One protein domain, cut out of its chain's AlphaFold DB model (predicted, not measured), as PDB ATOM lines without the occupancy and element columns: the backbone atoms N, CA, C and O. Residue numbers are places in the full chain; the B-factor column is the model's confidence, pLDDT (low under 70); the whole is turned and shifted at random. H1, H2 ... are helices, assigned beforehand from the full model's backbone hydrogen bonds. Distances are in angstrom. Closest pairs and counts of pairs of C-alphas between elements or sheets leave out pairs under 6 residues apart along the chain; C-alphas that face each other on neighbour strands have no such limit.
ATOM      1  N   CYS A  14     -39.189  33.823 259.609       84.19
ATOM      2  CA  CYS A  14     -37.806  34.131 259.912       84.19
ATOM      3  C   CYS A  14     -37.220  33.040 260.813       84.19
ATOM      4  O   CYS A  14     -37.793  32.707 261.844       84.19
ATOM      5  N   SER A  15     -36.087  32.471 260.408       82.81
ATOM      6  CA  SER A  15     -35.380  31.434 261.167       82.81
ATOM      7  C   SER A  15     -34.487  31.994 262.277       82.81
ATOM      8  O   SER A  15     -33.860  31.223 263.000       82.81
ATOM      9  N   TYR A  16     -34.388  33.320 262.410       81.81
ATOM     10  CA  TYR A  16     -33.517  33.937 263.401       81.81
ATOM     11  C   TYR A  16     -34.099  33.819 264.815       81.81
ATOM     12  O   TYR A  16     -35.297  34.031 265.021       81.81
ATOM     13  N   TYR A  17     -33.242  33.501 265.792       84.25
ATOM     14  CA  TYR A  17     -33.638  33.324 267.189       84.25
ATOM     15  C   TYR A  17     -34.375  34.571 267.708       84.25
ATOM     16  O   TYR A  17     -33.906  35.695 267.534       84.25
ATOM     17  N   ASN A  18     -35.547  34.369 268.317       85.31
ATOM     18  CA  ASN A  18     -36.469  35.415 268.790       85.31
ATOM     19  C   ASN A  18     -37.096  36.320 267.711       85.31
ATOM     20  O   ASN A  18     -37.667  37.361 268.043       85.31
ATOM     21  N   CYS A  19     -37.063  35.938 266.431       85.44
ATOM     22  CA  CYS A  19     -37.777  36.661 265.386       85.44
ATOM     23  C   CYS A  19     -39.068  35.951 264.954       85.44
ATOM     24  O   CYS A  19     -39.054  35.043 264.131       85.44
ATOM     25  N   SER A  20     -40.213  36.433 265.438       88.69
ATOM     26  CA  SER A  20     -41.537  35.884 265.087       88.69
ATOM     27  C   SER A  20     -42.136  36.469 263.798       88.69
ATOM     28  O   SER A  20     -43.342  36.360 263.570       88.69
ATOM     29  N   GLN A  21     -41.331  37.148 262.974       83.31
ATOM     30  CA  GLN A  21     -41.817  37.774 261.744       83.31
ATOM     31  C   GLN A  21     -42.094  36.724 260.666       83.31
ATOM     32  O   GLN A  21     -41.334  35.771 260.475       83.31
ATOM     33  N   VAL A  22     -43.197  36.924 259.945       81.25
ATOM     34  CA  VAL A  22     -43.669  36.022 258.892       81.25
ATOM     35  C   VAL A  22     -43.888  36.788 257.598       81.25
ATOM     36  O   VAL A  22     -44.423  37.899 257.592       81.25
ATOM     37  N   TYR A  23     -43.494  36.173 256.489       79.12
ATOM     38  CA  TYR A  23     -43.522  36.764 255.160       79.12
ATOM     39  C   TYR A  23     -44.162  35.798 254.173       79.12
ATOM     40  O   TYR A  23     -44.048  34.587 254.289       79.12
ATOM     41  N   TRP A  24     -44.841  36.337 253.169       72.94
ATOM     42  CA  TRP A  24     -45.478  35.534 252.117       72.94
ATOM     43  C   TRP A  24     -44.704  35.574 250.799       72.94
ATOM     44  O   TRP A  24     -45.211  35.143 249.768       72.94
ATOM     45  N   ASP A  25     -43.509  36.152 250.845       77.00
ATOM     46  CA  ASP A  25     -42.601  36.337 249.730       77.00
ATOM     47  C   ASP A  25     -41.181  36.121 250.263       77.00
ATOM     48  O   ASP A  25     -40.765  36.768 251.232       77.00
ATOM     49  N   GLU A  26     -40.466  35.183 249.652       79.75
ATOM     50  CA  GLU A  26     -39.107  34.811 250.031       79.75
ATOM     51  C   GLU A  26     -38.133  35.989 249.887       79.75
ATOM     52  O   GLU A  26     -37.259  36.174 250.733       79.75
ATOM     53  N   ILE A  27     -38.314  36.841 248.871       78.81
ATOM     54  CA  ILE A  27     -37.488  38.035 248.638       78.81
ATOM     55  C   ILE A  27     -37.651  39.003 249.811       78.81
ATOM     56  O   ILE A  27     -36.678  39.577 250.310       78.81
ATOM     57  N   ILE A  28     -38.882  39.158 250.305       76.06
ATOM     58  CA  ILE A  28     -39.173  40.023 251.450       76.06
ATOM     59  C   ILE A  28     -38.587  39.438 252.743       76.06
ATOM     60  O   ILE A  28     -38.004  40.206 253.515       76.06
ATOM     61  N   LEU A  29     -38.695  38.119 252.966       81.75
ATOM     62  CA  LEU A  29     -38.048  37.452 254.104       81.75
ATOM     63  C   LEU A  29     -36.533  37.684 254.077       81.75
ATOM     64  O   LEU A  29     -35.971  38.158 255.063       81.75
ATOM     65  N   LYS A  30     -35.878  37.391 252.949       80.56
ATOM     66  CA  LYS A  30     -34.424  37.541 252.787       80.56
ATOM     67  C   LYS A  30     -33.975  38.977 253.036       80.56
ATOM     68  O   LYS A  30     -32.977  39.211 253.713       80.56
ATOM     69  N   ARG A  31     -34.744  39.963 252.562       79.06
ATOM     70  CA  ARG A  31     -34.484  41.376 252.860       79.06
ATOM     71  C   ARG A  31     -34.571  41.669 254.354       79.06
ATOM     72  O   ARG A  31     -33.690  42.351 254.872       79.06
ATOM     73  N   HIS A  32     -35.627  41.212 255.023       83.31
ATOM     74  CA  HIS A  32     -35.766  41.378 256.469       83.31
ATOM     75  C   HIS A  32     -34.570  40.765 257.199       83.31
ATOM     76  O   HIS A  32     -33.954  41.428 258.025       83.31
ATOM     77  N   GLN A  33     -34.192  39.547 256.824       82.56
ATOM     78  CA  GLN A  33     -33.044  38.858 257.389       82.56
ATOM     79  C   GLN A  33     -31.730  39.618 257.182       82.56
ATOM     80  O   GLN A  33     -30.951  39.735 258.118       82.56
ATOM     81  N   ALA A  34     -31.505  40.203 256.007       80.06
ATOM     82  CA  ALA A  34     -30.307  41.000 255.746       80.06
ATOM     83  C   ALA A  34     -30.233  42.302 256.571       80.06
ATOM     84  O   ALA A  34     -29.135  42.780 256.867       80.06
ATOM     85  N   HIS A  35     -31.382  42.898 256.910       79.12
ATOM     86  CA  HIS A  35     -31.445  44.187 257.608       79.12
ATOM     87  C   HIS A  35     -31.503  44.047 259.128       79.12
ATOM     88  O   HIS A  35     -30.790  44.761 259.828       79.12
ATOM     89  N   GLU A  36     -32.354  43.153 259.619       79.88
ATOM     90  CA  GLU A  36     -32.694  43.046 261.039       79.88
ATOM     91  C   GLU A  36     -31.849  41.998 261.765       79.88
ATOM     92  O   GLU A  36     -31.733  42.045 262.988       79.88
ATOM     93  N   HIS A  37     -31.234  41.071 261.021       84.50
ATOM     94  CA  HIS A  37     -30.474  39.959 261.585       84.50
ATOM     95  C   HIS A  37     -29.018  39.971 261.103       84.50
ATOM     96  O   HIS A  37     -28.708  40.486 260.024       84.50
ATOM     97  N   PRO A  38     -28.090  39.381 261.872       81.12
ATOM     98  CA  PRO A  38     -26.707  39.163 261.469       81.12
ATOM     99  C   PRO A  38     -26.611  38.021 260.447       81.12
ATOM    100  O   PRO A  38     -25.973  37.001 260.685       81.12
ATOM    101  N   VAL A  39     -27.259  38.169 259.292       77.50
ATOM    102  CA  VAL A  39     -27.082  37.245 258.168       77.50
ATOM    103  C   VAL A  39     -25.761  37.546 257.469       77.50
ATOM    104  O   VAL A  39     -25.446  38.719 257.273       77.50
ATOM    105  N   PRO A  40     -24.963  36.529 257.098       81.62
ATOM    106  CA  PRO A  40     -23.752  36.748 256.323       81.62
ATOM    107  C   PRO A  40     -24.094  37.338 254.950       81.62
ATOM    108  O   PRO A  40     -24.794  36.725 254.151       81.62
ATOM    109  N   LEU A  41     -23.561  38.523 254.677       82.50
ATOM    110  CA  LEU A  41     -23.664  39.236 253.410       82.50
ATOM    111  C   LEU A  41     -22.288  39.294 252.749       82.50
ATOM    112  O   LEU A  41     -21.268  39.414 253.435       82.50
ATOM    113  N   LEU A  42     -22.258  39.246 251.423       85.50
ATOM    114  CA  LEU A  42     -21.039  39.470 250.646       85.50
ATOM    115  C   LEU A  42     -20.943  40.929 250.204       85.50
ATOM    116  O   LEU A  42     -21.946  41.636 250.079       85.50
ATOM    117  N   CYS A  43     -19.714  41.387 249.983       86.56
ATOM    118  CA  CYS A  43     -19.500  42.712 249.429       86.56
ATOM    119  C   CYS A  43     -19.924  42.738 247.953       86.56
ATOM    120  O   CYS A  43     -19.449  41.908 247.185       86.56
ATOM    121  N   PRO A  44     -20.773  43.680 247.511       80.81
ATOM    122  CA  PRO A  44     -21.209  43.721 246.117       80.81
ATOM    123  C   PRO A  44     -20.170  44.327 245.152       80.81
ATOM    124  O   PRO A  44     -20.464  44.473 243.971       80.81
ATOM    125  N   PHE A  45     -18.987  44.720 245.632       80.94
ATOM    126  CA  PHE A  45     -17.983  45.443 244.847       80.94
ATOM    127  C   PHE A  45     -16.894  44.512 244.329       80.94
ATOM    128  O   PHE A  45     -16.131  43.998 245.138       80.94
ATOM    129  N   GLY A  46     -16.769  44.398 243.004       70.44
ATOM    130  CA  GLY A  46     -15.628  43.779 242.320       70.44
ATOM    131  C   GLY A  46     -15.407  42.291 242.624       70.44
ATOM    132  O   GLY A  46     -15.674  41.789 243.715       70.44
ATOM    133  N   SER A  47     -14.851  41.564 241.658       69.56
ATOM    134  CA  SER A  47     -14.474  40.163 241.868       69.56
ATOM    135  C   SER A  47     -13.442  40.022 242.992       69.56
ATOM    136  O   SER A  47     -13.547  39.101 243.788       69.56
ATOM    137  N   GLU A  48     -12.514  40.967 243.143       75.88
ATOM    138  CA  GLU A  48     -11.468  40.912 244.174       75.88
ATOM    139  C   GLU A  48     -12.020  40.968 245.610       75.88
ATOM    140  O   GLU A  48     -11.587  40.209 246.480       75.88
ATOM    141  N   CYS A  49     -13.017  41.819 245.885       82.31
ATOM    142  CA  CYS A  49     -13.596  41.901 247.229       82.31
ATOM    143  C   CYS A  49     -14.555  40.738 247.507       82.31
ATOM    144  O   CYS A  49     -14.622  40.258 248.639       82.31
ATOM    145  N   GLN A  50     -15.257  40.259 246.475       71.69
ATOM    146  CA  GLN A  50     -16.112  39.071 246.548       71.69
ATOM    147  C   GLN A  50     -15.318  37.773 246.725       71.69
ATOM    148  O   GLN A  50     -15.780  36.862 247.410       71.69
ATOM    149  N   GLN A  51     -14.126  37.686 246.133       67.94
ATOM    150  CA  GLN A  51     -13.220  36.542 246.262       67.94
ATOM    151  C   GLN A  51     -12.563  36.476 247.639       67.94
ATOM    152  O   GLN A  51     -12.220  35.388 248.103       67.94
ATOM    153  N   SER A  52     -12.439  37.613 248.334       68.38
ATOM    154  CA  SER A  52     -12.196  37.576 249.770       68.38
ATOM    155  C   SER A  52     -13.418  36.901 250.397       68.38
ATOM    156  O   SER A  52     -14.513  37.452 250.413       68.38
ATOM    157  N   THR A  53     -13.270  35.683 250.909       67.38
ATOM    158  CA  THR A  53     -14.340  34.872 251.533       67.38
ATOM    159  C   THR A  53     -14.960  35.516 252.788       67.38
ATOM    160  O   THR A  53     -15.682  34.874 253.557       67.38
ATOM    161  N   LYS A  54     -14.671  36.800 253.021       79.88
ATOM    162  CA  LYS A  54     -15.087  37.607 254.147       79.88
ATOM    163  C   LYS A  54     -16.581  37.895 254.059       79.88
ATOM    164  O   LYS A  54     -17.062  38.617 253.189       79.88
ATOM    165  N   LYS A  55     -17.303  37.340 255.025       83.25
ATOM    166  CA  LYS A  55     -18.740  37.540 255.208       83.25
ATOM    167  C   LYS A  55     -18.974  38.663 256.212       83.25
ATOM    168  O   LYS A  55     -18.303  38.736 257.241       83.25
ATOM    169  N   TYR A  56     -19.953  39.510 255.929       84.56
ATOM    170  CA  TYR A  56     -20.377  40.600 256.797       84.56
ATOM    171  C   TYR A  56     -21.708  40.237 257.437       84.56
ATOM    172  O   TYR A  56     -22.715  40.134 256.750       84.56
ATOM    173  N   PHE A  57     -21.723  40.023 258.747       84.44
ATOM    174  CA  PHE A  57     -22.929  39.601 259.451       84.44
ATOM    175  C   PHE A  57     -23.847  40.805 259.707       84.44
ATOM    176  O   PHE A  57     -23.674  41.543 260.677       84.44
ATOM    177  N   GLY A  58     -24.808  41.004 258.803       82.69
ATOM    178  CA  GLY A  58     -25.819  42.058 258.840       82.69
ATOM    179  C   GLY A  58     -25.458  43.328 258.061       82.69
ATOM    180  O   GLY A  58     -24.292  43.633 257.782       82.69
ATOM    181  N   PHE A  59     -26.497  44.106 257.736       83.75
ATOM    182  CA  PHE A  59     -26.404  45.338 256.946       83.75
ATOM    183  C   PHE A  59     -25.360  46.327 257.470       83.75
ATOM    184  O   PHE A  59     -24.599  46.907 256.696       83.75
ATOM    185  N   TRP A  60     -25.300  46.514 258.790       85.12
ATOM    186  CA  TRP A  60     -24.408  47.490 259.412       85.12
ATOM    187  C   TRP A  60     -22.931  47.201 259.162       85.12
ATOM    188  O   TRP A  60     -22.179  48.115 258.825       85.12
ATOM    189  N   LYS A  61     -22.524  45.931 259.260       88.12
ATOM    190  CA  LYS A  61     -21.134  45.525 259.035       88.12
ATOM    191  C   LYS A  61     -20.744  45.600 257.566       88.12
ATOM    192  O   LYS A  61     -19.643  46.048 257.252       88.12
ATOM    193  N   LEU A  62     -21.660  45.236 256.669       87.38
ATOM    194  CA  LEU A  62     -21.447  45.413 255.234       87.38
ATOM    195  C   LEU A  62     -21.297  46.899 254.884       87.38
ATOM    196  O   LEU A  62     -20.396  47.282 254.141       87.38
ATOM    197  N   ARG A  63     -22.152  47.751 255.456       89.88
ATOM    198  CA  ARG A  63     -22.096  49.200 255.266       89.88
ATOM    199  C   ARG A  63     -20.758  49.776 255.718       89.88
ATOM    200  O   ARG A  63     -20.134  50.503 254.956       89.88
ATOM    201  N   GLU A  64     -20.314  49.457 256.928       91.75
ATOM    202  CA  GLU A  64     -19.032  49.918 257.474       91.75
ATOM    203  C   GLU A  64     -17.856  49.555 256.548       91.75
ATOM    204  O   GLU A  64     -17.006  50.392 256.228       91.75
ATOM    205  N   HIS A  65     -17.848  48.324 256.035       91.81
ATOM    206  CA  HIS A  65     -16.861  47.880 255.059       91.81
ATOM    207  C   HIS A  65     -16.909  48.687 253.758       91.81
ATOM    208  O   HIS A  65     -15.877  49.158 253.288       91.81
ATOM    209  N   VAL A  66     -18.098  48.886 253.189       90.25
ATOM    210  CA  VAL A  66     -18.251  49.616 251.925       90.25
ATOM    211  C   VAL A  66     -17.820  51.069 252.060       90.25
ATOM    212  O   VAL A  66     -17.106  51.579 251.201       90.25
ATOM    213  N   TYR A  67     -18.165  51.715 253.169       92.19
ATOM    214  CA  TYR A  67     -17.732  53.082 253.445       92.19
ATOM    215  C   TYR A  67     -16.214  53.203 253.632       92.19
ATOM    216  O   TYR A  67     -15.633  54.199 253.225       92.19
ATOM    217  N   SER A  68     -15.562  52.212 254.241       93.56
ATOM    218  CA  SER A  68     -14.121  52.284 254.517       93.56
ATOM    219  C   SER A  68     -13.244  51.837 253.349       93.56
ATOM    220  O   SER A  68     -12.135  52.342 253.199       93.56
ATOM    221  N   LYS A  69     -13.703  50.875 252.541       91.88
ATOM    222  CA  LYS A  69     -12.897  50.266 251.472       91.88
ATOM    223  C   LYS A  69     -13.261  50.741 250.077       91.88
ATOM    224  O   LYS A  69     -12.364  50.863 249.254       91.88
ATOM    225  N   HIS A  70     -14.536  51.025 249.824       89.19
ATOM    226  CA  HIS A  70     -15.016  51.313 248.474       89.19
ATOM    227  C   HIS A  70     -15.365  52.778 248.280       89.19
ATOM    228  O   HIS A  70     -14.968  53.355 247.279       89.19
ATOM    229  N   ALA A  71     -16.026  53.420 249.244       90.81
ATOM    230  CA  ALA A  71     -16.421  54.821 249.102       90.81
ATOM    231  C   ALA A  71     -15.277  55.788 248.719       90.81
ATOM    232  O   ALA A  71     -15.540  56.666 247.902       90.81
ATOM    233  N   PRO A  72     -14.029  55.638 249.212       93.25
ATOM    234  CA  PRO A  72     -12.916  56.498 248.794       93.25
ATOM    235  C   PRO A  72     -12.473  56.308 247.335       93.25
ATOM    236  O   PRO A  72     -11.824  57.189 246.782       93.25
ATOM    237  N   LEU A  73     -12.792  55.167 246.717       90.38
ATOM    238  CA  LEU A  73     -12.364  54.819 245.357       90.38
ATOM    239  C   LEU A  73     -13.291  55.381 244.273       90.38
ATOM    240  O   LEU A  73     -12.946  55.354 243.095       90.38
ATOM    241  N   TYR A  74     -14.466  55.888 244.653       86.75
ATOM    242  CA  TYR A  74     -15.463  56.387 243.713       86.75
ATOM    243  C   TYR A  74     -15.842  57.826 244.044       86.75
ATOM    244  O   TYR A  74     -16.165  58.161 245.181       86.75
ATOM    245  N   SER A  75     -15.887  58.668 243.013       88.56
ATOM    246  CA  SER A  75     -16.284  60.074 243.135       88.56
ATOM    247  C   SER A  75     -17.758  60.261 243.506       88.56
ATOM    248  O   SER A  75     -18.135  61.307 244.028       88.56
ATOM    249  N   GLN A  76     -18.599  59.256 243.246       92.06
ATOM    250  CA  GLN A  76     -20.034  59.299 243.503       92.06
ATOM    251  C   GLN A  76     -20.601  57.913 243.853       92.06
ATOM    252  O   GLN A  76     -20.119  56.897 243.345       92.06
ATOM    253  N   PRO A  77     -21.651  57.845 244.690       90.81
ATOM    254  CA  PRO A  77     -22.283  56.587 245.067       90.81
ATOM    255  C   PRO A  77     -23.228  56.115 243.949       90.81
ATOM    256  O   PRO A  77     -24.365  56.565 243.852       90.81
ATOM    257  N   VAL A  78     -22.773  55.199 243.096       89.75
ATOM    258  CA  VAL A  78     -23.546  54.602 241.984       89.75
ATOM    259  C   VAL A  78     -23.822  53.117 242.233       89.75
ATOM    260  O   VAL A  78     -23.249  52.535 243.146       89.75
ATOM    261  N   CYS A  79     -24.722  52.490 241.469       87.75
ATOM    262  CA  CYS A  79     -24.835  51.029 241.482       87.75
ATOM    263  C   CYS A  79     -23.679  50.413 240.676       87.75
ATOM    264  O   CYS A  79     -23.333  50.925 239.617       87.75
ATOM    265  N   PHE A  80     -23.098  49.316 241.172       80.44
ATOM    266  CA  PHE A  80     -21.937  48.654 240.552       80.44
ATOM    267  C   PHE A  80     -22.297  47.409 239.752       80.44
ATOM    268  O   PHE A  80     -21.433  46.837 239.096       80.44
ATOM    269  N   ASN A  81     -23.554  46.965 239.815       79.06
ATOM    270  CA  ASN A  81     -24.001  45.889 238.950       79.06
ATOM    271  C   ASN A  81     -24.088  46.439 237.519       79.06
ATOM    272  O   ASN A  81     -24.899  47.324 237.252       79.06
ATOM    273  N   SER A  82     -23.257  45.912 236.618       78.38
ATOM    274  CA  SER A  82     -23.174  46.328 235.213       78.38
ATOM    275  C   SER A  82     -24.477  46.123 234.439       78.38
ATOM    276  O   SER A  82     -24.702  46.788 233.434       78.38
ATOM    277  N   GLU A  83     -25.343  45.222 234.903       82.06
ATOM    278  CA  GLU A  83     -26.664  44.974 234.320       82.06
ATOM    279  C   GLU A  83     -27.750  45.886 234.911       82.06
ATOM    280  O   GLU A  83     -28.901  45.882 234.465       82.06
ATOM    281  N   CYS A  84     -27.417  46.684 235.930       84.56
ATOM    282  CA  CYS A  84     -28.373  47.596 236.524       84.56
ATOM    283  C   CYS A  84     -28.616  48.794 235.606       84.56
ATOM    284  O   CYS A  84     -27.747  49.631 235.404       84.56
ATOM    285  N   GLN A  85     -29.854  48.943 235.137       78.75
ATOM    286  CA  GLN A  85     -30.283  50.104 234.345       78.75
ATOM    287  C   GLN A  85     -30.261  51.427 235.143       78.75
ATOM    288  O   GLN A  85     -30.500  52.503 234.592       78.75
ATOM    289  N   TYR A  86     -30.007  51.368 236.455       80.81
ATOM    290  CA  TYR A  86     -29.955  52.525 237.341       80.81
ATOM    291  C   TYR A  86     -28.559  53.168 237.325       80.81
ATOM    292  O   TYR A  86     -27.773  53.032 238.259       80.81
ATOM    293  N   ASN A  87     -28.279  53.923 236.262       74.31
ATOM    294  CA  ASN A  87     -26.986  54.595 236.059       74.31
ATOM    295  C   ASN A  87     -26.864  55.957 236.763       74.31
ATOM    296  O   ASN A  87     -25.842  56.630 236.649       74.31
ATOM    297  N   LYS A  88     -27.911  56.407 237.465       86.81
ATOM    298  CA  LYS A  88     -27.885  57.697 238.164       86.81
ATOM    299  C   LYS A  88     -27.166  57.568 239.511       86.81
ATOM    300  O   LYS A  88     -27.411  56.590 240.222       86.81
ATOM    301  N   PRO A  89     -26.340  58.557 239.897       89.75
ATOM    302  CA  PRO A  89     -25.767  58.596 241.231       89.75
ATOM    303  C   PRO A  89     -26.875  58.725 242.276       89.75
ATOM    304  O   PRO A  89     -27.857  59.452 242.109       89.75
ATOM    305  N   PHE A  90     -26.712  57.991 243.365       91.62
ATOM    306  CA  PHE A  90     -27.554  58.091 244.540       91.62
ATOM    307  C   PHE A  90     -27.117  59.283 245.400       91.62
ATOM    308  O   PHE A  90     -26.043  59.849 245.231       91.62
ATOM    309  N   VAL A  91     -27.940  59.656 246.380       91.44
ATOM    310  CA  VAL A  91     -27.579  60.734 247.318       91.44
ATOM    311  C   VAL A  91     -26.495  60.273 248.300       91.44
ATOM    312  O   VAL A  91     -25.665  61.059 248.735       91.44
ATOM    313  N   THR A  92     -26.502  58.989 248.684       90.62
ATOM    314  CA  THR A  92     -25.549  58.430 249.657       90.62
ATOM    315  C   THR A  92     -25.248  56.959 249.370       90.62
ATOM    316  O   THR A  92     -26.071  56.244 248.796       90.62
ATOM    317  N   TRP A  93     -24.109  56.466 249.858       87.44
ATOM    318  CA  TRP A  93     -23.737  55.045 249.811       87.44
ATOM    319  C   TRP A  93     -24.752  54.118 250.498       87.44
ATOM    320  O   TRP A  93     -24.959  52.987 250.068       87.44
ATOM    321  N   ASN A  94     -25.469  54.602 251.514       88.88
ATOM    322  CA  ASN A  94     -26.596  53.865 252.093       88.88
ATOM    323  C   ASN A  94     -27.711  53.587 251.089       88.88
ATOM    324  O   ASN A  94     -28.309  52.511 251.124       88.88
ATOM    325  N   HIS A  95     -28.025  54.556 250.229       89.81
ATOM    326  CA  HIS A  95     -29.034  54.363 249.195       89.81
ATOM    327  C   HIS A  95     -28.564  53.351 248.152       89.81
ATOM    328  O   HIS A  95     -29.371  52.523 247.747       89.81
ATOM    329  N   VAL A  96     -27.269  53.340 247.814       89.06
ATOM    330  CA  VAL A  96     -26.674  52.298 246.963       89.06
ATOM    331  C   VAL A  96     -26.845  50.919 247.593       89.06
ATOM    332  O   VAL A  96     -27.380  50.023 246.956       89.06
ATOM    333  N   LEU A  97     -26.471  50.737 248.863       85.50
ATOM    334  CA  LEU A  97     -26.579  49.431 249.523       85.50
ATOM    335  C   LEU A  97     -28.024  48.952 249.639       85.50
ATOM    336  O   LEU A  97     -28.310  47.786 249.381       85.50
ATOM    337  N   LYS A  98     -28.951  49.856 249.972       85.12
ATOM    338  CA  LYS A  98     -30.383  49.546 249.956       85.12
ATOM    339  C   LYS A  98     -30.848  49.179 248.554       85.12
ATOM    340  O   LYS A  98     -31.612  48.233 248.419       85.12
ATOM    341  N   HIS A  99     -30.422  49.906 247.526       87.62
ATOM    342  CA  HIS A  99     -30.758  49.597 246.142       87.62
ATOM    343  C   HIS A  99     -30.241  48.211 245.744       87.62
ATOM    344  O   HIS A  99     -31.025  47.404 245.260       87.62
ATOM    345  N   ILE A 100     -28.977  47.898 246.033       83.75
ATOM    346  CA  ILE A 100     -28.371  46.596 245.737       83.75
ATOM    347  C   ILE A 100     -29.111  45.477 246.477       83.75
ATOM    348  O   ILE A 100     -29.476  44.486 245.861       83.75
ATOM    349  N   LEU A 101     -29.438  45.647 247.758       79.06
ATOM    350  CA  LEU A 101     -30.228  44.656 248.495       79.06
ATOM    351  C   LEU A 101     -31.640  44.464 247.930       79.06
ATOM    352  O   LEU A 101     -32.188  43.373 248.027       79.06
ATOM    353  N   HIS A 102     -32.250  45.506 247.366       78.69
ATOM    354  CA  HIS A 102     -33.600  45.418 246.807       78.69
ATOM    355  C   HIS A 102     -33.634  44.861 245.384       78.69
ATOM    356  O   HIS A 102     -34.532  44.093 245.060       78.69
ATOM    357  N   MET A 103     -32.694  45.281 244.540       81.31
ATOM    358  CA  MET A 103     -32.707  45.023 243.098       81.31
ATOM    359  C   MET A 103     -31.741  43.911 242.690       81.31
ATOM    360  O   MET A 103     -31.909  43.308 241.636       81.31
ATOM    361  N   HIS A 104     -30.743  43.627 243.526       81.25
ATOM    362  CA  HIS A 104     -29.654  42.685 243.270       81.25
ATOM    363  C   HIS A 104     -29.441  41.772 244.481       81.25
ATOM    364  O   HIS A 104     -28.312  41.493 244.869       81.25
ATOM    365  N   LEU A 105     -30.533  41.325 245.110       68.06
ATOM    366  CA  LEU A 105     -30.491  40.502 246.323       68.06
ATOM    367  C   LEU A 105     -29.632  39.233 246.139       68.06
ATOM    368  O   LEU A 105     -28.945  38.810 247.069       68.06
ATOM    369  N   GLU A 106     -29.603  38.678 244.923       64.94
ATOM    370  CA  GLU A 106     -28.740  37.552 244.536       64.94
ATOM    371  C   GLU A 106     -27.243  37.879 244.640       64.94
ATOM    372  O   GLU A 106     -26.459  37.027 245.053       64.94
ATOM    373  N   ALA A 107     -26.850  39.129 244.377       57.09
ATOM    374  CA  ALA A 107     -25.468  39.592 244.498       57.09
ATOM    375  C   ALA A 107     -25.002  39.732 245.961       57.09
ATOM    376  O   ALA A 107     -23.808  39.878 246.209       57.09
ATOM    377  N   VAL A 108     -25.923  39.709 246.936       59.03
ATOM    378  CA  VAL A 108     -25.604  39.960 248.354       59.03
ATOM    379  C   VAL A 108     -25.785  38.722 249.239       59.03
ATOM    380  O   VAL A 108     -25.086  38.590 250.244       59.03
TER     381      VAL A 108
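What this domain is: This is residues 14 to 108 of the 229 residues of the protein "Hypothetical protein" of Adineta steineri (UniProt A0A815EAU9). Helices H1, H3 and H4 make a triangle: H1 and H3 meet at their ends in a corner, H4 spans the opening, and short H2 sits off in a loop. The 95 printed residues hold five named helices, H1 to H5 in order, and no named strand; the class is all helix, with under half in named elements. The whole is compact, radius of gyration of the C-alphas 13.7 A, spanning 41 by 27 by 21 A.

Where its parts are: H1, residues 26 to 36, begins at C-alpha (-39.107, 34.811, 250.031) and is 15.2 A long. H3 is residues 59 to 69, 15.4 A; H4 93 to 103, 15.0 A; H2 46 to 51, 8.6 A; H5 105 to 108, 5.3 A, ending at C-alpha (-25.604, 39.960, 248.354).

How they stand to each other: H1 and H3 touch only at their ends, closest C-alphas His 35 and Phe 59, 5.2 A. H4 only just touches H3, with 3 pairs of C-alphas within 8 A, closest Arg 63 and Asn 94, 7.2 A, at a steep tilt of 54 degrees, opposite ways. H2 touches no helix. Every O i to N i+4 pair in H1 to H4 is within hydrogen-bond range; H5 is too short for one.

The domain as a whole: The printed part has no cut; the H3 to H4 link is long, 23 residues. Residues 47, 51 to 53 and 105 to 108 are under pLDDT 70.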